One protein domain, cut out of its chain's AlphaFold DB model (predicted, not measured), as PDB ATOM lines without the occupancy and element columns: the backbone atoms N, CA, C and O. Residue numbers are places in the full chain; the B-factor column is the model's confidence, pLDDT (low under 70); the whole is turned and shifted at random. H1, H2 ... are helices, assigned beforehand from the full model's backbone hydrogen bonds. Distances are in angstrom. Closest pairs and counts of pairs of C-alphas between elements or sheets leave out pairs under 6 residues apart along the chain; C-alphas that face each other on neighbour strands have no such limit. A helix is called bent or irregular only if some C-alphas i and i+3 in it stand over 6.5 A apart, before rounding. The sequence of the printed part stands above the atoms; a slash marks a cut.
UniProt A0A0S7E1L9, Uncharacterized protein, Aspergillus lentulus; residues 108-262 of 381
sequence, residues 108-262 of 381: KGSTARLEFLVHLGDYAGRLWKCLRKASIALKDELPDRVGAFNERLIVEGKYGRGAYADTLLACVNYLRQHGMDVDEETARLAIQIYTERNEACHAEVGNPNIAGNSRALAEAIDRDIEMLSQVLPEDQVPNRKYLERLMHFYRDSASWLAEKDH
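Overview. This is residues 108 to 262 of the 381 residues of an uncharacterized protein of Aspergillus lentulus (UniProt A0A0S7E1L9). H4 sits in the middle of a compact domain of crossed helices, with H2 and H3 packed on one side of it and H6, backed by H5, on the other. The bent helix H1 runs past both sides, its arm H1a touching H4 and H5 and its arm H1b touching H3, H4 and H6. The printed part has 155 residues with six named helices, H1 to H6 in chain order, and no named strand; the class is all helix. The radius of gyration of the C-alphas is 15.3 A, and the rounded outline spans 40 by 37 by 29 A.

Along the chain. H1, residues 108 to 138, was assigned as one helix by its hydrogen bonds but is bent: C-alphas 119 and 122 are 6.9 A apart. Its arm H1a, residues 108 to 119, begins at C-alpha 108 (6.895, -38.617, 29.568) and is 16.4 A long; H1b, residues 122 to 138, is 24.3 A long. H2 is residues 146 to 159, 20.3 A, and H3 residues 163 to 177, 20.9 A. H4 is residues 184 to 200, 24.0 A, beginning at C-alpha 184 (-8.125, -26.855, 5.289). H5, residues 214 to 231, 24.1 A, has a kink of 32 degrees near residue 225. H6, residues 234 to 258, 35.6 A, ends at C-alpha 258 (5.346, -7.291, 7.432); it is irregular, with C-alphas 238 and 241 7.8 A apart.

Arrangement. H1a and H1b stand at a steep tilt of 48 degrees. H1b touches H4 at a steep tilt of 59 degrees, opposite ways; their closest C-alphas, of Ala 124 and Ala 190, are 4.4 A apart. H1b touches H3 about perpendicular, at 85 degrees, closest at the C-alphas of Ala 134 and Cys 171, 5.4 A. H2 touches H4 with residues 146 to 150 alone, closest at the C-alphas of Gly 147 and Thr 195, 5.0 A. H4 touches H6 about perpendicular, at 84 degrees, closest at the C-alphas of Thr 186 and Tyr 242, 5.1 A. H5 and H6 form a helical hairpin at a shallow tilt of 9 degrees; the closest C-alphas, of Ile 225 and Glu 244, are 6.5 A apart. H2 and H3 are apart from H5 and H6. Every O i to N i+4 pair is within hydrogen-bond range in H1a, H1b, H3 and H4; the counts are 9 of 10 in H2, 12 of 14 in H5 and 12 of 21 in H6.

Size, cuts and confidence. The C-alphas farthest apart, of Lys 108 and His 262, are 45.8 A apart. The printed part has no cut. The link from H4 to H5, residues 201 to 213, is long. The mean pLDDT of the printed part is 76.6; residues 108 to 112, 114 to 115, 199 to 231 and 259 to 262 are under 70.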
ATOM      1  N   LYS A 108       6.192 -38.729  30.861       49.66
ATOM      2  CA  LYS A 108       6.895 -38.617  29.568       49.66
ATOM      3  C   LYS A 108       5.983 -38.152  28.429       49.66
ATOM      4  O   LYS A 108       6.376 -37.275  27.670       49.66
ATOM      5  N   GLY A 109       4.762 -38.688  28.345       50.62
ATOM      6  CA  GLY A 109       3.777 -38.256  27.346       50.62
ATOM      7  C   GLY A 109       3.329 -36.803  27.538       50.62
ATOM      8  O   GLY A 109       3.186 -36.071  26.565       50.62
ATOM      9  N   SER A 110       3.180 -36.358  28.789       58.91
ATOM     10  CA  SER A 110       2.818 -34.973  29.121       58.91
ATOM     11  C   SER A 110       3.957 -33.983  28.840       58.91
ATOM     12  O   SER A 110       3.719 -32.912  28.284       58.91
ATOM     13  N   THR A 111       5.210 -34.348  29.141       63.62
ATOM     14  CA  THR A 111       6.381 -33.499  28.866       63.62
ATOM     15  C   THR A 111       6.656 -33.387  27.368       63.62
ATOM     16  O   THR A 111       6.786 -32.276  26.870       63.62
ATOM     17  N   ALA A 112       6.633 -34.505  26.633       67.56
ATOM     18  CA  ALA A 112       6.788 -34.498  25.177       67.56
ATOM     19  C   ALA A 112       5.654 -33.725  24.485       67.56
ATOM     20  O   ALA A 112       5.897 -32.967  23.548       67.56
ATOM     21  N   ARG A 113       4.409 -33.845  24.975       70.56
ATOM     22  CA  ARG A 113       3.284 -33.044  24.470       70.56
ATOM     23  C   ARG A 113       3.486 -31.554  24.728       70.56
ATOM     24  O   ARG A 113       3.187 -30.752  23.850       70.56
ATOM     25  N   LEU A 114       3.993 -31.173  25.897       64.94
ATOM     26  CA  LEU A 114       4.270 -29.773  26.212       64.94
ATOM     27  C   LEU A 114       5.405 -29.209  25.345       64.94
ATOM     28  O   LEU A 114       5.254 -28.123  24.795       64.94
ATOM     29  N   GLU A 115       6.501 -29.952  25.173       69.06
ATOM     30  CA  GLU A 115       7.609 -29.585  24.275       69.06
ATOM     31  C   GLU A 115       7.123 -29.417  22.831       69.06
ATOM     32  O   GLU A 115       7.398 -28.397  22.197       69.06
ATOM     33  N   PHE A 116       6.307 -30.356  22.346       77.31
ATOM     34  CA  PHE A 116       5.636 -30.263  21.052       77.31
ATOM     35  C   PHE A 116       4.801 -28.982  20.920       77.31
ATOM     36  O   PHE A 116       4.949 -28.245  19.944       77.31
ATOM     37  N   LEU A 117       3.943 -28.682  21.901       74.00
ATOM     38  CA  LEU A 117       3.084 -27.495  21.874       74.00
ATOM     39  C   LEU A 117       3.894 -26.196  21.934       74.00
ATOM     40  O   LEU A 117       3.545 -25.236  21.253       74.00
ATOM     41  N   VAL A 118       4.978 -26.153  22.711       71.12
ATOM     42  CA  VAL A 118       5.875 -24.990  22.777       71.12
ATOM     43  C   VAL A 118       6.561 -24.761  21.432       71.12
ATOM     44  O   VAL A 118       6.563 -23.630  20.948       71.12
ATOM     45  N   HIS A 119       7.076 -25.818  20.801       73.44
ATOM     46  CA  HIS A 119       7.750 -25.707  19.509       73.44
ATOM     47  C   HIS A 119       6.790 -25.343  18.372       73.44
ATOM     48  O   HIS A 119       7.086 -24.452  17.579       73.44
ATOM     49  N   LEU A 120       5.622 -25.985  18.291       80.31
ATOM     50  CA  LEU A 120       4.691 -25.783  17.178       80.31
ATOM     51  C   LEU A 120       3.687 -24.650  17.396       80.31
ATOM     52  O   LEU A 120       3.086 -24.156  16.439       80.31
ATOM     53  N   GLY A 121       3.520 -24.198  18.636       80.94
ATOM     54  CA  GLY A 121       2.534 -23.190  19.007       80.94
ATOM     55  C   GLY A 121       2.751 -21.837  18.336       80.94
ATOM     56  O   GLY A 121       1.776 -21.145  18.043       80.94
ATOM     57  N   ASP A 122       3.997 -21.446  18.062       79.38
ATOM     58  CA  ASP A 122       4.294 -20.191  17.361       79.38
ATOM     59  C   ASP A 122       3.999 -20.290  15.859       79.38
ATOM     60  O   ASP A 122       3.462 -19.342  15.272       79.38
ATOM     61  N   TYR A 123       4.267 -21.451  15.253       84.25
ATOM     62  CA  TYR A 123       3.909 -21.746  13.865       84.25
ATOM     63  C   TYR A 123       2.394 -21.702  13.666       84.25
ATOM     64  O   TYR A 123       1.871 -20.969  12.819       84.25
ATOM     65  N   ALA A 124       1.687 -22.411  14.540       87.88
ATOM     66  CA  ALA A 124       0.237 -22.454  14.589       87.88
ATOM     67  C   ALA A 124      -0.381 -21.064  14.840       87.88
ATOM     68  O   ALA A 124      -1.307 -20.644  14.140       87.88
ATOM     69  N   GLY A 125       0.192 -20.297  15.773       86.12
ATOM     70  CA  GLY A 125      -0.235 -18.930  16.071       86.12
ATOM     71  C   GLY A 125      -0.041 -17.958  14.902       86.12
ATOM     72  O   GLY A 125      -0.862 -17.055  14.708       86.12
ATOM     73  N   ARG A 126       1.001 -18.132  14.076       86.62
ATOM     74  CA  ARG A 126       1.183 -17.312  12.867       86.62
ATOM     75  C   ARG A 126       0.124 -17.608  11.811       86.62
ATOM     76  O   ARG A 126      -0.418 -16.659  11.240       86.62
ATOM     77  N   LEU A 127      -0.208 -18.879  11.578       91.38
ATOM     78  CA  LEU A 127      -1.291 -19.226  10.656       91.38
ATOM     79  C   LEU A 127      -2.632 -18.658  11.144       91.38
ATOM     80  O   LEU A 127      -3.346 -18.043  10.354       91.38
ATOM     81  N   TRP A 128      -2.923 -18.728  12.447       92.56
ATOM     82  CA  TRP A 128      -4.111 -18.082  13.020       92.56
ATOM     83  C   TRP A 128      -4.170 -16.572  12.734       92.56
ATOM     84  O   TRP A 128      -5.198 -16.058  12.288       92.56
ATOM     85  N   LYS A 129      -3.056 -15.850  12.916       90.00
ATOM     86  CA  LYS A 129      -2.973 -14.418  12.566       90.00
ATOM     87  C   LYS A 129      -3.236 -14.171  11.079       90.00
ATOM     88  O   LYS A 129      -3.902 -13.197  10.733       90.00
ATOM     89  N   CYS A 130      -2.741 -15.048  10.208       90.75
ATOM     90  CA  CYS A 130      -2.968 -14.930   8.772       90.75
ATOM     91  C   CYS A 130      -4.434 -15.162   8.397       90.75
ATOM     92  O   CYS A 130      -4.995 -14.379   7.633       90.75
ATOM     93  N   LEU A 131      -5.069 -16.175   8.991       93.12
ATOM     94  CA  LEU A 131      -6.497 -16.446   8.823       93.12
ATOM     95  C   LEU A 131      -7.343 -15.256   9.281       93.12
ATOM     96  O   LEU A 131      -8.226 -14.830   8.549       93.12
ATOM     97  N   ARG A 132      -7.018 -14.640  10.425       91.94
ATOM     98  CA  ARG A 132      -7.668 -13.402  10.894       91.94
ATOM     99  C   ARG A 132      -7.527 -12.250   9.897       91.94
ATOM    100  O   ARG A 132      -8.496 -11.551   9.625       91.94
ATOM    101  N   LYS A 133      -6.335 -12.048   9.323       89.50
ATOM    102  CA  LYS A 133      -6.118 -11.012   8.298       89.50
ATOM    103  C   LYS A 133      -6.927 -11.300   7.025       89.50
ATOM    104  O   LYS A 133      -7.506 -10.369   6.468       89.50
ATOM    105  N   ALA A 134      -6.994 -12.560   6.596       91.88
ATOM    106  CA  ALA A 134      -7.813 -12.986   5.460       91.88
ATOM    107  C   ALA A 134      -9.310 -12.773   5.727       91.88
ATOM    108  O   ALA A 134     -10.013 -12.231   4.880       91.88
ATOM    109  N   SER A 135      -9.783 -13.114   6.924       92.38
ATOM    110  CA  SER A 135     -11.188 -12.970   7.304       92.38
ATOM    111  C   SER A 135     -11.642 -11.503   7.284       92.38
ATOM    112  O   SER A 135     -12.689 -11.183   6.727       92.38
ATOM    113  N   ILE A 136     -10.799 -10.583   7.772       90.12
ATOM    114  CA  ILE A 136     -11.044  -9.133   7.683       90.12
ATOM    115  C   ILE A 136     -11.144  -8.678   6.219       90.12
ATOM    116  O   ILE A 136     -12.018  -7.879   5.885       90.12
ATOM    117  N   ALA A 137     -10.275  -9.184   5.337       89.19
ATOM    118  CA  ALA A 137     -10.316  -8.850   3.912       89.19
ATOM    119  C   ALA A 137     -11.593  -9.373   3.227       89.19
ATOM    120  O   ALA A 137     -12.154  -8.695   2.366       89.19
ATOM    121  N   LEU A 138     -12.073 -10.545   3.648       90.31
ATOM    122  CA  LEU A 138     -13.313 -11.161   3.173       90.31
ATOM    123  C   LEU A 138     -14.579 -10.555   3.799       90.31
ATOM    124  O   LEU A 138     -15.668 -10.794   3.289       90.31
ATOM    125  N   LYS A 139     -14.443  -9.737   4.854       90.12
ATOM    126  CA  LYS A 139     -15.547  -9.229   5.692       90.12
ATOM    127  C   LYS A 139     -16.342 -10.332   6.400       90.12
ATOM    128  O   LYS A 139     -17.480 -10.106   6.799       90.12
ATOM    129  N   ASP A 140     -15.705 -11.481   6.600       85.81
ATOM    130  CA  ASP A 140     -16.220 -12.580   7.404       85.81
ATOM    131  C   ASP A 140     -15.445 -12.598   8.723       85.81
ATOM    132  O   ASP A 140     -14.255 -12.915   8.775       85.81
ATOM    133  N   GLU A 141     -16.085 -12.183   9.813       80.62
ATOM    134  CA  GLU A 141     -15.404 -12.069  11.101       80.62
ATOM    135  C   GLU A 141     -15.219 -13.439  11.760       80.62
ATOM    136  O   GLU A 141     -16.171 -14.123  12.138       80.62
ATOM    137  N   LEU A 142     -13.957 -13.828  11.947       86.62
ATOM    138  CA  LEU A 142     -13.602 -14.930  12.833       86.62
ATOM    139  C   LEU A 142     -13.697 -14.466  14.295       86.62
ATOM    140  O   LEU A 142     -13.341 -13.322  14.578       86.62
ATOM    141  N   PRO A 143     -14.066 -15.340  15.250       84.50
ATOM    142  CA  PRO A 143     -13.978 -15.029  16.675       84.50
ATOM    143  C   PRO A 143     -12.579 -14.543  17.080       84.50
ATOM    144  O   PRO A 143     -11.575 -15.000  16.537       84.50
ATOM    145  N   ASP A 144     -12.499 -13.649  18.069       75.62
ATOM    146  CA  ASP A 144     -11.210 -13.128  18.560       75.62
ATOM    147  C   ASP A 144     -10.346 -14.203  19.219       75.62
ATOM    148  O   ASP A 144      -9.119 -14.198  19.097       75.62
ATOM    149  N   ARG A 145     -10.987 -15.157  19.901       79.75
ATOM    150  CA  ARG A 145     -10.309 -16.259  20.583       79.75
ATOM    151  C   ARG A 145     -10.271 -17.492  19.689       79.75
ATOM    152  O   ARG A 145     -11.322 -18.013  19.319       79.75
ATOM    153  N   VAL A 146      -9.063 -18.003  19.440       86.25
ATOM    154  CA  VAL A 146      -8.856 -19.242  18.670       86.25
ATOM    155  C   VAL A 146      -9.595 -20.433  19.288       86.25
ATOM    156  O   VAL A 146     -10.239 -21.176  18.558       86.25
ATOM    157  N   GLY A 147      -9.612 -20.550  20.624       83.06
ATOM    158  CA  GLY A 147     -10.305 -21.643  21.315       83.06
ATOM    159  C   GLY A 147     -11.812 -21.648  21.066       83.06
ATOM    160  O   GLY A 147     -12.376 -22.677  20.711       83.06
ATOM    161  N   ALA A 148     -12.454 -20.474  21.097       84.38
ATOM    162  CA  ALA A 148     -13.881 -20.351  20.794       84.38
ATOM    163  C   ALA A 148     -14.208 -20.727  19.338       84.38
ATOM    164  O   ALA A 148     -15.289 -21.239  19.049       84.38
ATOM    165  N   PHE A 149     -13.287 -20.469  18.405       90.00
ATOM    166  CA  PHE A 149     -13.438 -20.903  17.019       90.00
ATOM    167  C   PHE A 149     -13.217 -22.415  16.869       90.00
ATOM    168  O   PHE A 149     -14.005 -23.081  16.200       90.00
ATOM    169  N   ASN A 150     -12.211 -22.971  17.551       90.00
ATOM    170  CA  ASN A 150     -11.921 -24.405  17.564       90.00
ATOM    171  C   ASN A 150     -13.106 -25.229  18.093       90.00
ATOM    172  O   ASN A 150     -13.531 -26.186  17.452       90.00
ATOM    173  N   GLU A 151     -13.700 -24.818  19.215       87.19
ATOM    174  CA  GLU A 151     -14.885 -25.469  19.788       87.19
ATOM    175  C   GLU A 151     -16.036 -25.554  18.778       87.19
ATOM    176  O   GLU A 151     -16.651 -26.609  18.611       87.19
ATOM    177  N   ARG A 152     -16.297 -24.461  18.052       88.62
ATOM    178  CA  ARG A 152     -17.346 -24.404  17.027       88.62
ATOM    179  C   ARG A 152     -17.042 -25.332  15.851       88.62
ATOM    180  O   ARG A 152     -17.938 -26.048  15.415       88.62
ATOM    181  N   LEU A 153     -15.790 -25.384  15.395       88.12
ATOM    182  CA  LEU A 153     -15.362 -26.310  14.341       88.12
ATOM    183  C   LEU A 153     -15.482 -27.780  14.759       88.12
ATOM    184  O   LEU A 153     -15.865 -28.614  13.939       88.12
ATOM    185  N   ILE A 154     -15.182 -28.109  16.019       86.69
ATOM    186  CA  ILE A 154     -15.347 -29.468  16.559       86.69
ATOM    187  C   ILE A 154     -16.829 -29.848  16.594       86.69
ATOM    188  O   ILE A 154     -17.184 -30.970  16.230       86.69
ATOM    189  N   VAL A 155     -17.696 -28.929  17.031       85.38
ATOM    190  CA  VAL A 155     -19.148 -29.144  17.045       85.38
ATOM    191  C   VAL A 155     -19.659 -29.375  15.625       85.38
ATOM    192  O   VAL A 155     -20.302 -30.393  15.383       85.38
ATOM    193  N   GLU A 156     -19.324 -28.508  14.671       87.12
ATOM    194  CA  GLU A 156     -19.702 -28.702  13.266       87.12
ATOM    195  C   GLU A 156     -19.141 -30.019  12.714       87.12
ATOM    196  O   GLU A 156     -19.884 -30.825  12.174       87.12
ATOM    197  N   GLY A 157     -17.873 -30.350  12.958       80.75
ATOM    198  CA  GLY A 157     -17.287 -31.620  12.511       80.75
ATOM    199  C   GLY A 157     -18.063 -32.872  12.949       80.75
ATOM    200  O   GLY A 157     -18.084 -33.858  12.217       80.75
ATOM    201  N   LYS A 158     -18.743 -32.827  14.103       77.19
ATOM    202  CA  LYS A 158     -19.585 -33.927  14.606       77.19
ATOM    203  C   LYS A 158     -20.974 -33.982  13.971       77.19
ATOM    204  O   LYS A 158     -21.540 -35.066  13.872       77.19
ATOM    205  N   TYR A 159     -21.528 -32.837  13.573       77.31
ATOM    206  CA  TYR A 159     -22.909 -32.719  13.085       77.31
ATOM    207  C   TYR A 159     -23.019 -32.376  11.588       77.31
ATOM    208  O   TYR A 159     -24.127 -32.310  11.061       77.31
ATOM    209  N   GLY A 160     -21.892 -32.207  10.895       75.06
ATOM    210  CA  GLY A 160     -21.804 -31.852   9.478       75.06
ATOM    211  C   GLY A 160     -21.210 -30.459   9.231       75.06
ATOM    212  O   GLY A 160     -21.119 -29.622  10.125       75.06
ATOM    213  N   ARG A 161     -20.791 -30.200   7.986       79.75
ATOM    214  CA  ARG A 161     -20.220 -28.903   7.580       79.75
ATOM    215  C   ARG A 161     -21.188 -27.765   7.935       79.75
ATOM    216  O   ARG A 161     -22.362 -27.829   7.576       79.75
ATOM    217  N   GLY A 162     -20.683 -26.750   8.628       85.62
ATOM    218  CA  GLY A 162     -21.437 -25.556   8.990       85.62
ATOM    219  C   GLY A 162     -20.713 -24.270   8.601       85.62
ATOM    220  O   GLY A 162     -19.697 -24.286   7.901       85.62
ATOM    221  N   ALA A 163     -21.269 -23.146   9.048       88.06
ATOM    222  CA  ALA A 163     -20.825 -21.816   8.654       88.06
ATOM    223  C   ALA A 163     -19.363 -21.543   9.040       88.06
ATOM    224  O   ALA A 163     -18.651 -20.901   8.275       88.06
ATOM    225  N   TYR A 164     -18.881 -22.050  10.183       88.75
ATOM    226  CA  TYR A 164     -17.493 -21.814  10.601       88.75
ATOM    227  C   TYR A 164     -16.495 -22.601   9.746       88.75
ATOM    228  O   TYR A 164     -15.432 -22.076   9.409       88.75
ATOM    229  N   ALA A 165     -16.841 -23.828   9.350       89.06
ATOM    230  CA  ALA A 165     -16.063 -24.604   8.388       89.06
ATOM    231  C   ALA A 165     -16.024 -23.933   7.002       89.06
ATOM    232  O   ALA A 165     -14.978 -23.936   6.348       89.06
ATOM    233  N   ASP A 166     -17.125 -23.314   6.567       91.06
ATOM    234  CA  ASP A 166     -17.175 -22.549   5.316       91.06
ATOM    235  C   ASP A 166     -16.327 -21.273   5.391       91.06
ATOM    236  O   ASP A 166     -15.533 -21.016   4.484       91.06
ATOM    237  N   THR A 167     -16.402 -20.519   6.495       92.69
ATOM    238  CA  THR A 167     -15.543 -19.348   6.727       92.69
ATOM    239  C   THR A 167     -14.063 -19.731   6.769       92.69
ATOM    240  O   THR A 167     -13.230 -19.036   6.182       92.69
ATOM    241  N   LEU A 168     -13.714 -20.848   7.422       94.19
ATOM    242  CA  LEU A 168     -12.341 -21.354   7.436       94.19
ATOM    243  C   LEU A 168     -11.857 -21.660   6.017       94.19
ATOM    244  O   LEU A 168     -10.781 -21.209   5.626       94.19
ATOM    245  N   LEU A 169     -12.664 -22.383   5.238       94.12
ATOM    246  CA  LEU A 169     -12.332 -22.725   3.859       94.12
ATOM    247  C   LEU A 169     -12.192 -21.470   2.982       94.12
ATOM    248  O   LEU A 169     -11.265 -21.390   2.178       94.12
ATOM    249  N   ALA A 170     -13.059 -20.471   3.157       93.69
ATOM    250  CA  ALA A 170     -12.962 -19.194   2.452       93.69
ATOM    251  C   ALA A 170     -11.646 -18.466   2.776       93.69
ATOM    252  O   ALA A 170     -10.941 -18.035   1.862       93.69
ATOM    253  N   CYS A 171     -11.261 -18.409   4.056       94.50
ATOM    254  CA  CYS A 171      -9.989 -17.825   4.484       94.50
ATOM    255  C   CYS A 171      -8.786 -18.584   3.907       94.50
ATOM    256  O   CYS A 171      -7.857 -17.964   3.396       94.50
ATOM    257  N   VAL A 172      -8.805 -19.919   3.941       95.00
ATOM    258  CA  VAL A 172      -7.748 -20.762   3.356       95.00
ATOM    259  C   VAL A 172      -7.632 -20.524   1.851       95.00
ATOM    260  O   VAL A 172      -6.534 -20.295   1.346       95.00
ATOM    261  N   ASN A 173      -8.753 -20.497   1.129       95.31
ATOM    262  CA  ASN A 173      -8.765 -20.212  -0.306       95.31
ATOM    263  C   ASN A 173      -8.212 -18.817  -0.617       95.31
ATOM    264  O   ASN A 173      -7.454 -18.666  -1.574       95.31
ATOM    265  N   TYR A 174      -8.529 -17.819   0.209       94.12
ATOM    266  CA  TYR A 174      -7.959 -16.481   0.090       94.12
ATOM    267  C   TYR A 174      -6.433 -16.491   0.263       94.12
ATOM    268  O   TYR A 174      -5.722 -15.900  -0.551       94.12
ATOM    269  N   LEU A 175      -5.906 -17.195   1.271       92.88
ATOM    270  CA  LEU A 175      -4.456 -17.324   1.475       92.88
ATOM    271  C   LEU A 175      -3.778 -18.029   0.287       92.88
ATOM    272  O   LEU A 175      -2.746 -17.562  -0.197       92.88
ATOM    273  N   ARG A 176      -4.395 -19.090  -0.251       93.56
ATOM    274  CA  ARG A 176      -3.900 -19.797  -1.444       93.56
ATOM    275  C   ARG A 176      -3.872 -18.919  -2.692       93.56
ATOM    276  O   ARG A 176      -2.921 -18.993  -3.463       93.56
ATOM    277  N   GLN A 177      -4.881 -18.068  -2.888       92.25
ATOM    278  CA  GLN A 177      -4.901 -17.095  -3.991       92.25
ATOM    279  C   GLN A 177      -3.753 -16.081  -3.897       92.25
ATOM    280  O   GLN A 177      -3.308 -15.570  -4.920       92.25
ATOM    281  N   HIS A 178      -3.239 -15.839  -2.690       89.12
ATOM    282  CA  HIS A 178      -2.066 -15.002  -2.438       89.12
ATOM    283  C   HIS A 178      -0.749 -15.799  -2.438       89.12
ATOM    284  O   HIS A 178       0.267 -15.311  -1.952       89.12
ATOM    285  N   GLY A 179      -0.754 -17.018  -2.986       88.25
ATOM    286  CA  GLY A 179       0.447 -17.831  -3.186       88.25
ATOM    287  C   GLY A 179       0.938 -18.576  -1.945       88.25
ATOM    288  O   GLY A 179       2.038 -19.117  -1.981       88.25
ATOM    289  N   MET A 180       0.154 -18.625  -0.864       89.31
ATOM    290  CA  MET A 180       0.532 -19.369   0.339       89.31
ATOM    291  C   MET A 180       0.106 -20.834   0.249       89.31
ATOM    292  O   MET A 180      -1.036 -21.144  -0.102       89.31
ATOM    293  N   ASP A 181       1.009 -21.737   0.623       89.44
ATOM    294  CA  ASP A 181       0.741 -23.170   0.600       89.44
ATOM    295  C   ASP A 181       0.080 -23.650   1.902       89.44
ATOM    296  O   ASP A 181       0.740 -24.041   2.862       89.44
ATOM    297  N   VAL A 182      -1.251 -23.592   1.949       91.50
ATOM    298  CA  VAL A 182      -2.054 -24.028   3.101       91.50
ATOM    299  C   VAL A 182      -3.346 -24.698   2.637       91.50
ATOM    300  O   VAL A 182      -3.988 -24.227   1.699       91.50
ATOM    301  N   ASP A 183      -3.735 -25.801   3.277       93.12
ATOM    302  CA  ASP A 183      -5.024 -26.473   3.076       93.12
ATOM    303  C   ASP A 183      -5.913 -26.398   4.329       93.12
ATOM    304  O   ASP A 183      -5.540 -25.828   5.361       93.12
ATOM    305  N   GLU A 184      -7.141 -26.906   4.206       92.50
ATOM    306  CA  GLU A 184      -8.125 -26.855   5.289       92.50
ATOM    307  C   GLU A 184      -7.658 -27.690   6.490       92.50
ATOM    308  O   GLU A 184      -7.812 -27.277   7.639       92.50
ATOM    309  N   GLU A 185      -7.035 -28.837   6.232       91.25
ATOM    310  CA  GLU A 185      -6.529 -29.775   7.226       91.25
ATOM    311  C   GLU A 185      -5.371 -29.184   8.040       91.25
ATOM    312  O   GLU A 185      -5.415 -29.215   9.272       91.25
ATOM    313  N   THR A 186      -4.380 -28.574   7.385       91.25
ATOM    314  CA  THR A 186      -3.289 -27.844   8.044       91.25
ATOM    315  C   THR A 186      -3.836 -26.682   8.871       91.25
ATOM    316  O   THR A 186      -3.377 -26.465   9.994       91.25
ATOM    317  N   ALA A 187      -4.840 -25.954   8.374       92.88
ATOM    318  CA  ALA A 187      -5.451 -24.855   9.119       92.88
ATOM    319  C   ALA A 187      -6.205 -25.337  10.370       92.88
ATOM    320  O   ALA A 187      -6.022 -24.766  11.447       92.88
ATOM    321  N   ARG A 188      -6.997 -26.412  10.261       92.81
ATOM    322  CA  ARG A 188      -7.679 -27.046  11.405       92.81
ATOM    323  C   ARG A 188      -6.674 -27.529  12.451       92.81
ATOM    324  O   ARG A 188      -6.843 -27.245  13.634       92.81
ATOM    325  N   LEU A 189      -5.607 -28.191  12.010       89.88
ATOM    326  CA  LEU A 189      -4.551 -28.689  12.887       89.88
ATOM    327  C   LEU A 189      -3.821 -27.551  13.612       89.88
ATOM    328  O   LEU A 189      -3.596 -27.630  14.816       89.88
ATOM    329  N   ALA A 190      -3.508 -26.457  12.917       91.19
ATOM    330  CA  ALA A 190      -2.915 -25.277  13.537       91.19
ATOM    331  C   ALA A 190      -3.852 -24.627  14.567       91.19
ATOM    332  O   ALA A 190      -3.415 -24.260  15.653       91.19
ATOM    333  N   ILE A 191      -5.147 -24.509  14.267       91.31
ATOM    334  CA  ILE A 191      -6.138 -23.983  15.219       91.31
ATOM    335  C   ILE A 191      -6.185 -24.849  16.481       91.31
ATOM    336  O   ILE A 191      -6.187 -24.305  17.588       91.31
ATOM    337  N   GLN A 192      -6.162 -26.173  16.327       88.88
ATOM    338  CA  GLN A 192      -6.115 -27.103  17.448       88.88
ATOM    339  C   GLN A 192      -4.828 -26.935  18.267       88.88
ATOM    340  O   GLN A 192      -4.913 -26.671  19.462       88.88
ATOM    341  N   ILE A 193      -3.649 -27.002  17.635       86.38
ATOM    342  CA  ILE A 193      -2.348 -26.854  18.315       86.38
ATOM    343  C   ILE A 193      -2.257 -25.513  19.039       86.38
ATOM    344  O   ILE A 193      -1.780 -25.453  20.168       86.38
ATOM    345  N   TYR A 194      -2.723 -24.426  18.420       87.25
ATOM    346  CA  TYR A 194      -2.670 -23.109  19.043       87.25
ATOM    347  C   TYR A 194      -3.670 -22.968  20.196       87.25
ATOM    348  O   TYR A 194      -3.367 -22.305  21.186       87.25
ATOM    349  N   THR A 195      -4.833 -23.617  20.104       84.88
ATOM    350  CA  THR A 195      -5.796 -23.702  21.213       84.88
ATOM    351  C   THR A 195      -5.203 -24.481  22.380       84.88
ATOM    352  O   THR A 195      -5.105 -23.940  23.476       84.88
ATOM    353  N   GLU A 196      -4.707 -25.693  22.124       79.44
ATOM    354  CA  GLU A 196      -4.086 -26.542  23.140       79.44
ATOM    355  C   GLU A 196      -2.855 -25.880  23.760       79.44
ATOM    356  O   GLU A 196      -2.675 -25.936  24.970       79.44
ATOM    357  N   ARG A 197      -2.028 -25.189  22.967       77.31
ATOM    358  CA  ARG A 197      -0.901 -24.407  23.489       77.31
ATOM    359  C   ARG A 197      -1.380 -23.260  24.372       77.31
ATOM    360  O   ARG A 197      -0.767 -23.024  25.401       77.31
ATOM    361  N   ASN A 198      -2.448 -22.551  24.016       72.19
ATOM    362  CA  ASN A 198      -2.970 -21.465  24.853       72.19
ATOM    363  C   ASN A 198      -3.627 -21.974  26.151       72.19
ATOM    364  O   ASN A 198      -3.639 -21.238  27.133       72.19
ATOM    365  N   GLU A 199      -4.148 -23.203  26.161       65.81
ATOM    366  CA  GLU A 199      -4.711 -23.868  27.346       65.81
ATOM    367  C   GLU A 199      -3.627 -24.512  28.231       65.81
ATOM    368  O   GLU A 199      -3.681 -24.410  29.456       65.81
ATOM    369  N   ALA A 200      -2.615 -25.142  27.626       56.16
ATOM    370  CA  ALA A 200      -1.503 -25.794  28.323       56.16
ATOM    371  C   ALA A 200      -0.424 -24.797  28.783       56.16
ATOM    372  O   ALA A 200       0.207 -24.998  29.821       56.16
ATOM    373  N   CYS A 201      -0.224 -23.706  28.036       55.16
ATOM    374  CA  CYS A 201       0.760 -22.661  28.306       55.16
ATOM    375  C   CYS A 201       0.064 -21.314  28.562       55.16
ATOM    376  O   CYS A 201       0.061 -20.426  27.712       55.16
ATOM    377  N   HIS A 202      -0.428 -21.103  29.784       40.69
ATOM    378  CA  HIS A 202      -0.738 -19.759  30.301       40.69
ATOM    379  C   HIS A 202       0.518 -18.979  30.761       40.69
ATOM    380  O   HIS A 202       0.408 -17.978  31.466       40.69
ATOM    381  N   ALA A 203       1.721 -19.422  30.376       32.09
ATOM    382  CA  ALA A 203       2.994 -18.871  30.835       32.09
ATOM    383  C   ALA A 203       3.708 -18.045  29.751       32.09
ATOM    384  O   ALA A 203       3.869 -18.479  28.611       32.09
ATOM    385  N   GLU A 204       4.137 -16.852  30.166       37.28
ATOM    386  CA  GLU A 204       4.983 -15.857  29.499       37.28
ATOM    387  C   GLU A 204       5.984 -16.404  28.459       37.28
ATOM    388  O   GLU A 204       7.135 -16.623  28.807       37.28
ATOM    389  N   VAL A 205       5.644 -16.503  27.169       34.53
ATOM    390  CA  VAL A 205       6.648 -16.291  26.105       34.53
ATOM    391  C   VAL A 205       5.977 -15.813  24.816       34.53
ATOM    392  O   VAL A 205       5.348 -16.576  24.090       34.53
ATOM    393  N   GLY A 206       6.203 -14.544  24.489       36.03
ATOM    394  CA  GLY A 206       6.304 -14.072  23.114       36.03
ATOM    395  C   GLY A 206       7.688 -13.462  22.979       36.03
ATOM    396  O   GLY A 206       7.906 -12.366  23.483       36.03
ATOM    397  N   ASN A 207       8.642 -14.182  22.387       39.91
ATOM    398  CA  ASN A 207       9.974 -13.641  22.131       39.91
ATOM    399  C   ASN A 207      10.008 -13.059  20.703       39.91
ATOM    400  O   ASN A 207      10.037 -13.823  19.738       39.91
ATOM    401  N   PRO A 208       9.982 -11.724  20.534       45.84
ATOM    402  CA  PRO A 208       9.890 -11.080  19.222       45.84
ATOM    403  C   PRO A 208      11.207 -11.068  18.422       45.84
ATOM    404  O   PRO A 208      11.224 -10.592  17.288       45.84
ATOM    405  N   ASN A 209      12.314 -11.597  18.954       44.31
ATOM    406  CA  ASN A 209      13.653 -11.319  18.416       44.31
ATOM    407  C   ASN A 209      14.096 -12.151  17.194       44.31
ATOM    408  O   ASN A 209      15.197 -11.931  16.695       44.31
ATOM    409  N   ILE A 210      13.278 -13.076  16.680       48.38
ATOM    410  CA  ILE A 210      13.677 -13.973  15.571       48.38
ATOM    411  C   ILE A 210      13.018 -13.588  14.231       48.38
ATOM    412  O   ILE A 210      13.532 -13.908  13.162       48.38
ATOM    413  N   ALA A 211      11.921 -12.824  14.250       46.03
ATOM    414  CA  ALA A 211      11.109 -12.566  13.055       46.03
ATOM    415  C   ALA A 211      11.773 -11.667  11.987       46.03
ATOM    416  O   ALA A 211      11.284 -11.615  10.862       46.03
ATOM    417  N   GLY A 212      12.870 -10.970  12.314       43.25
ATOM    418  CA  GLY A 212      13.500  -9.972  11.438       43.25
ATOM    419  C   GLY A 212      14.620 -10.477  10.514       43.25
ATOM    420  O   GLY A 212      15.078  -9.715   9.667       43.25
ATOM    421  N   ASN A 213      15.087 -11.725  10.645       56.97
ATOM    422  CA  ASN A 213      16.199 -12.257   9.840       56.97
ATOM    423  C   ASN A 213      15.761 -13.499   9.052       56.97
ATOM    424  O   ASN A 213      15.762 -14.607   9.576       56.97
ATOM    425  N   SER A 214      15.421 -13.309   7.773       50.47
ATOM    426  CA  SER A 214      14.888 -14.362   6.892       50.47
ATOM    427  C   SER A 214      15.798 -15.595   6.772       50.47
ATOM    428  O   SER A 214      15.294 -16.714   6.714       50.47
ATOM    429  N   ARG A 215      17.128 -15.416   6.794       53.38
ATOM    430  CA  ARG A 215      18.081 -16.536   6.712       53.38
ATOM    431  C   ARG A 215      18.139 -17.325   8.017       53.38
ATOM    432  O   ARG A 215      18.020 -18.542   7.991       53.38
ATOM    433  N   ALA A 216      18.250 -16.627   9.146       53.62
ATOM    434  CA  ALA A 216      18.246 -17.260  10.465       53.62
ATOM    435  C   ALA A 216      16.895 -17.921  10.783       53.62
ATOM    436  O   ALA A 216      16.853 -18.940  11.467       53.62
ATOM    437  N   LEU A 217      15.799 -17.363  10.261       54.09
ATOM    438  CA  LEU A 217      14.471 -17.955  10.353       54.09
ATOM    439  C   LEU A 217      14.372 -19.241   9.524       54.09
ATOM    440  O   LEU A 217      13.849 -20.227  10.026       54.09
ATOM    441  N   ALA A 218      14.903 -19.261   8.298       56.22
ATOM    442  CA  ALA A 218      14.945 -20.480   7.486       56.22
ATOM    443  C   ALA A 218      15.775 -21.587   8.163       56.22
ATOM    444  O   ALA A 218      15.300 -22.705   8.295       56.22
ATOM    445  N   GLU A 219      16.955 -21.256   8.697       61.19
ATOM    446  CA  GLU A 219      17.808 -22.206   9.432       61.19
ATOM    447  C   GLU A 219      17.190 -22.676  10.763       61.19
ATOM    448  O   GLU A 219      17.517 -23.752  11.262       61.19
ATOM    449  N   ALA A 220      16.332 -21.870  11.393       57.56
ATOM    450  CA  ALA A 220      15.559 -22.296  12.560       57.56
ATOM    451  C   ALA A 220      14.439 -23.264  12.161       57.56
ATOM    452  O   ALA A 220      14.308 -24.313  12.779       57.56
ATOM    453  N   ILE A 221      13.707 -22.955  11.087       58.56
ATOM    454  CA  ILE A 221      12.644 -23.813  10.550       58.56
ATOM    455  C   ILE A 221      13.199 -25.173  10.125       58.56
ATOM    456  O   ILE A 221      12.640 -26.195  10.505       58.56
ATOM    457  N   ASP A 222      14.311 -25.202   9.389       65.00
ATOM    458  CA  ASP A 222      14.907 -26.459   8.925       65.00
ATOM    459  C   ASP A 222      15.352 -27.337  10.114       65.00
ATOM    460  O   ASP A 222      15.088 -28.539  10.134       65.00
ATOM    461  N   ARG A 223      15.925 -26.729  11.166       66.06
ATOM    462  CA  ARG A 223      16.252 -27.436  12.417       66.06
ATOM    463  C   ARG A 223      15.014 -27.942  13.149       66.06
ATOM    464  O   ARG A 223      15.031 -29.056  13.663       66.06
ATOM    465  N   ASP A 224      13.948 -27.152  13.194       63.88
ATOM    466  CA  ASP A 224      12.695 -27.554  13.833       63.88
ATOM    467  C   ASP A 224      12.018 -28.705  13.067       63.88
ATOM    468  O   ASP A 224      11.468 -29.611  13.693       63.88
ATOM    469  N   ILE A 225      12.120 -28.734  11.733       65.06
ATOM    470  CA  ILE A 225      11.657 -29.851  10.893       65.06
ATOM    471  C   ILE A 225      12.472 -31.122  11.176       65.06
ATOM    472  O   ILE A 225      11.897 -32.202  11.333       65.06
ATOM    473  N   GLU A 226      13.800 -31.020  11.286       69.44
ATOM    474  CA  GLU A 226      14.659 -32.160  11.640       69.44
ATOM    475  C   GLU A 226      14.331 -32.702  13.042       69.44
ATOM    476  O   GLU A 226      14.195 -33.919  13.240       69.44
ATOM    477  N   MET A 227      14.128 -31.797  14.005       65.12
ATOM    478  CA  MET A 227      13.750 -32.134  15.379       65.12
ATOM    479  C   MET A 227      12.318 -32.646  15.503       65.12
ATOM    480  O   MET A 227      12.032 -33.353  16.468       65.12
ATOM    481  N   LEU A 228      11.437 -32.372  14.533       65.75
ATOM    482  CA  LEU A 228      10.040 -32.810  14.553       65.75
ATOM    483  C   LEU A 228       9.946 -34.314  14.826       65.75
ATOM    484  O   LEU A 228       9.168 -34.738  15.663       65.75
ATOM    485  N   SER A 229      10.808 -35.120  14.203       64.75
ATOM    486  CA  SER A 229      10.851 -36.575  14.413       64.75
ATOM    487  C   SER A 229      11.131 -37.015  15.860       64.75
ATOM    488  O   SER A 229      10.779 -38.133  16.226       64.75
ATOM    489  N   GLN A 230      11.743 -36.151  16.672       64.44
ATOM    490  CA  GLN A 230      12.122 -36.413  18.063       64.44
ATOM    491  C   GLN A 230      11.093 -35.872  19.064       64.44
ATOM    492  O   GLN A 230      10.918 -36.463  20.126       64.44
ATOM    493  N   VAL A 231      10.415 -34.769  18.726       66.38
ATOM    494  CA  VAL A 231       9.429 -34.111  19.602       66.38
ATOM    495  C   VAL A 231       7.982 -34.478  19.273       66.38
ATOM    496  O   VAL A 231       7.085 -34.112  20.023       66.38
ATOM    497  N   LEU A 232       7.726 -35.171  18.157       73.56
ATOM    498  CA  LEU A 232       6.377 -35.524  17.725       73.56
ATOM    499  C   LEU A 232       5.784 -36.615  18.631       73.56
ATOM    500  O   LEU A 232       6.300 -37.734  18.654       73.56
ATOM    501  N   PRO A 233       4.676 -36.332  19.336       74.00
ATOM    502  CA  PRO A 233       3.952 -37.351  20.082       74.00
ATOM    503  C   PRO A 233       3.450 -38.463  19.153       74.00
ATOM    504  O   PRO A 233       3.106 -38.202  17.997       74.00
ATOM    505  N   GLU A 234       3.361 -39.698  19.657       74.69
ATOM    506  CA  GLU A 234       2.943 -40.868  18.863       74.69
ATOM    507  C   GLU A 234       1.574 -40.671  18.186       74.69
ATOM    508  O   GLU A 234       1.382 -41.074  17.039       74.69
ATOM    509  N   ASP A 235       0.644 -39.971  18.845       73.06
ATOM    510  CA  ASP A 235      -0.685 -39.647  18.312       73.06
ATOM    511  C   ASP A 235      -0.658 -38.645  17.145       73.06
ATOM    512  O   ASP A 235      -1.610 -38.576  16.369       73.06
ATOM    513  N   GLN A 236       0.428 -37.882  16.991       78.56
ATOM    514  CA  GLN A 236       0.587 -36.865  15.947       78.56
ATOM    515  C   GLN A 236       1.431 -37.336  14.758       78.56
ATOM    516  O   GLN A 236       1.501 -36.634  13.747       78.56
ATOM    517  N   VAL A 237       2.013 -38.538  14.817       79.50
ATOM    518  CA  VAL A 237       2.764 -39.150  13.706       79.50
ATOM    519  C   VAL A 237       1.991 -39.135  12.376       79.50
ATOM    520  O   VAL A 237       2.579 -38.742  11.364       79.50
ATOM    521  N   PRO A 238       0.677 -39.450  12.328       84.50
ATOM    522  CA  PRO A 238      -0.096 -39.386  11.082       84.50
ATOM    523  C   PRO A 238      -0.206 -37.975  10.484       84.50
ATOM    524  O   PRO A 238      -0.411 -37.821   9.279       84.50
ATOM    525  N   ASN A 239      -0.048 -36.938  11.312       83.44
ATOM    526  CA  ASN A 239      -0.212 -35.541  10.921       83.44
ATOM    527  C   ASN A 239       1.090 -34.881  10.449       83.44
ATOM    528  O   ASN A 239       1.063 -33.720  10.042       83.44
ATOM    529  N   ARG A 240       2.213 -35.610  10.446       83.69
ATOM    530  CA  ARG A 240       3.551 -35.087  10.133       83.69
ATOM    531  C   ARG A 240       3.595 -34.187   8.894       83.69
ATOM    532  O   ARG A 240       4.085 -33.067   8.981       83.69
ATOM    533  N   LYS A 241       3.017 -34.630   7.773       86.75
ATOM    534  CA  LYS A 241       3.002 -33.859   6.514       86.75
ATOM    535  C   LYS A 241       2.329 -32.483   6.651       86.75
ATOM    536  O   LYS A 241       2.753 -31.520   6.023       86.75
ATOM    537  N   TYR A 242       1.286 -32.378   7.477       85.88
ATOM    538  CA  TYR A 242       0.561 -31.125   7.693       85.88
ATOM    539  C   TYR A 242       1.345 -30.182   8.608       85.88
ATOM    540  O   TYR A 242       1.271 -28.968   8.432       85.88
ATOM    541  N   LEU A 243       2.109 -30.739   9.553       84.81
ATOM    542  CA  LEU A 243       2.992 -29.988  10.447       84.81
ATOM    543  C   LEU A 243       4.205 -29.426   9.698       84.81
ATOM    544  O   LEU A 243       4.531 -28.255   9.864       84.81
ATOM    545  N   GLU A 244       4.821 -30.219   8.820       84.50
ATOM    546  CA  GLU A 244       5.899 -29.753   7.939       84.50
ATOM    547  C   GLU A 244       5.402 -28.614   7.034       84.50
ATOM    548  O   GLU A 244       6.029 -27.557   6.940       84.50
ATOM    549  N   ARG A 245       4.207 -28.765   6.449       86.19
ATOM    550  CA  ARG A 245       3.572 -27.708   5.649       86.19
ATOM    551  C   ARG A 245       3.273 -26.444   6.463       86.19
ATOM    552  O   ARG A 245       3.508 -25.340   5.982       86.19
ATOM    553  N   LEU A 246       2.819 -26.590   7.711       85.75
ATOM    554  CA  LEU A 246       2.615 -25.470   8.640       85.75
ATOM    555  C   LEU A 246       3.921 -24.711   8.932       85.75
ATOM    556  O   LEU A 246       3.920 -23.480   9.006       85.75
ATOM    557  N   MET A 247       5.036 -25.427   9.088       83.31
ATOM    558  CA  MET A 247       6.351 -24.820   9.297       83.31
ATOM    559  C   MET A 247       6.827 -24.064   8.047       83.31
ATOM    560  O   MET A 247       7.266 -22.918   8.158       83.31
ATOM    561  N   HIS A 248       6.653 -24.634   6.851       83.25
ATOM    562  CA  HIS A 248       6.950 -23.937   5.594       83.25
ATOM    563  C   HIS A 248       6.087 -22.682   5.398       83.25
ATOM    564  O   HIS A 248       6.618 -21.619   5.075       83.25
ATOM    565  N   PHE A 249       4.790 -22.751   5.719       84.12
ATOM    566  CA  PHE A 249       3.881 -21.602   5.665       84.12
ATOM    567  C   PHE A 249       4.398 -20.393   6.467       84.12
ATOM    568  O   PHE A 249       4.193 -19.235   6.089       84.12
ATOM    569  N   TYR A 250       5.085 -20.619   7.588       79.62
ATOM    570  CA  TYR A 250       5.615 -19.540   8.424       79.62
ATOM    571  C   TYR A 250       6.666 -18.688   7.713       79.62
ATOM    572  O   TYR A 250       6.715 -17.469   7.912       79.62
ATOM    573  N   ARG A 251       7.487 -19.330   6.878       76.69
ATOM    574  CA  ARG A 251       8.474 -18.665   6.028       76.69
ATOM    575  C   ARG A 251       7.777 -17.804   4.980       76.69
ATOM    576  O   ARG A 251       8.103 -16.625   4.854       76.69
ATOM    577  N   ASP A 252       6.791 -18.372   4.295       78.69
ATOM    578  CA  ASP A 252       6.118 -17.732   3.159       78.69
ATOM    579  C   ASP A 252       5.219 -16.566   3.594       78.69
ATOM    580  O   ASP A 252       5.102 -15.556   2.903       78.69
ATOM    581  N   SER A 253       4.637 -16.658   4.789       80.19
ATOM    582  CA  SER A 253       3.768 -15.620   5.358       80.19
ATOM    583  C   SER A 253       4.520 -14.442   5.996       80.19
ATOM    584  O   SER A 253       3.893 -13.455   6.387       80.19
ATOM    585  N   ALA A 254       5.853 -14.508   6.122       76.25
ATOM    586  CA  ALA A 254       6.637 -13.489   6.823       76.25
ATOM    587  C   ALA A 254       6.591 -12.112   6.145       76.25
ATOM    588  O   ALA A 254       6.375 -11.108   6.823       76.25
ATOM    589  N   SER A 255       6.738 -12.060   4.819       74.44
ATOM    590  CA  SER A 255       6.628 -10.817   4.043       74.44
ATOM    591  C   SER A 255       5.205 -10.260   4.069       74.44
ATOM    592  O   SER A 255       5.007  -9.064   4.278       74.44
ATOM    593  N   TRP A 256       4.206 -11.136   3.952       77.50
ATOM    594  CA  TRP A 256       2.800 -10.743   3.912       77.50
ATOM    595  C   TRP A 256       2.299 -10.138   5.228       77.50
ATOM    596  O   TRP A 256       1.415  -9.278   5.233       77.50
ATOM    597  N   LEU A 257       2.843 -10.564   6.369       76.62
ATOM    598  CA  LEU A 257       2.539  -9.943   7.660       76.62
ATOM    599  C   LEU A 257       3.310  -8.632   7.882       76.62
ATOM    600  O   LEU A 257       2.784  -7.755   8.562       76.62
ATOM    601  N   ALA A 258       4.497  -8.477   7.285       70.81
ATOM    602  CA  ALA A 258       5.346  -7.291   7.432       70.81
ATOM    603  C   ALA A 258       4.846  -6.058   6.652       70.81
ATOM    604  O   ALA A 258       5.102  -4.932   7.068       70.81
ATOM    605  N   GLU A 259       4.084  -6.241   5.566       61.88
ATOM    606  CA  GLU A 259       3.589  -5.134   4.720       61.88
ATOM    607  C   GLU A 259       2.723  -4.089   5.459       61.88
ATOM    608  O   GLU A 259       2.561  -2.980   4.964       61.88
ATOM    609  N   LYS A 260       2.200  -4.385   6.659       51.47
ATOM    610  CA  LYS A 260       1.278  -3.484   7.381       51.47
ATOM    611  C   LYS A 260       1.899  -2.547   8.417       51.47
ATOM    612  O   LYS A 260       1.172  -1.696   8.934       51.47
ATOM    613  N   ASP A 261       3.198  -2.632   8.690       45.34
ATOM    614  CA  ASP A 261       3.848  -1.601   9.514       45.34
ATOM    615  C   ASP A 261       4.052  -0.285   8.737       45.34
ATOM    616  O   ASP A 261       4.238   0.766   9.350       45.34
ATOM    617  N   HIS A 262       3.925  -0.304   7.402       39.25
ATOM    618  CA  HIS A 262       4.008   0.902   6.573       39.25
ATOM    619  C   HIS A 262       2.685   1.676   6.450       39.25
ATOM    620  O   HIS A 262       2.707   2.901   6.560       39.25
TER     621      HIS A 262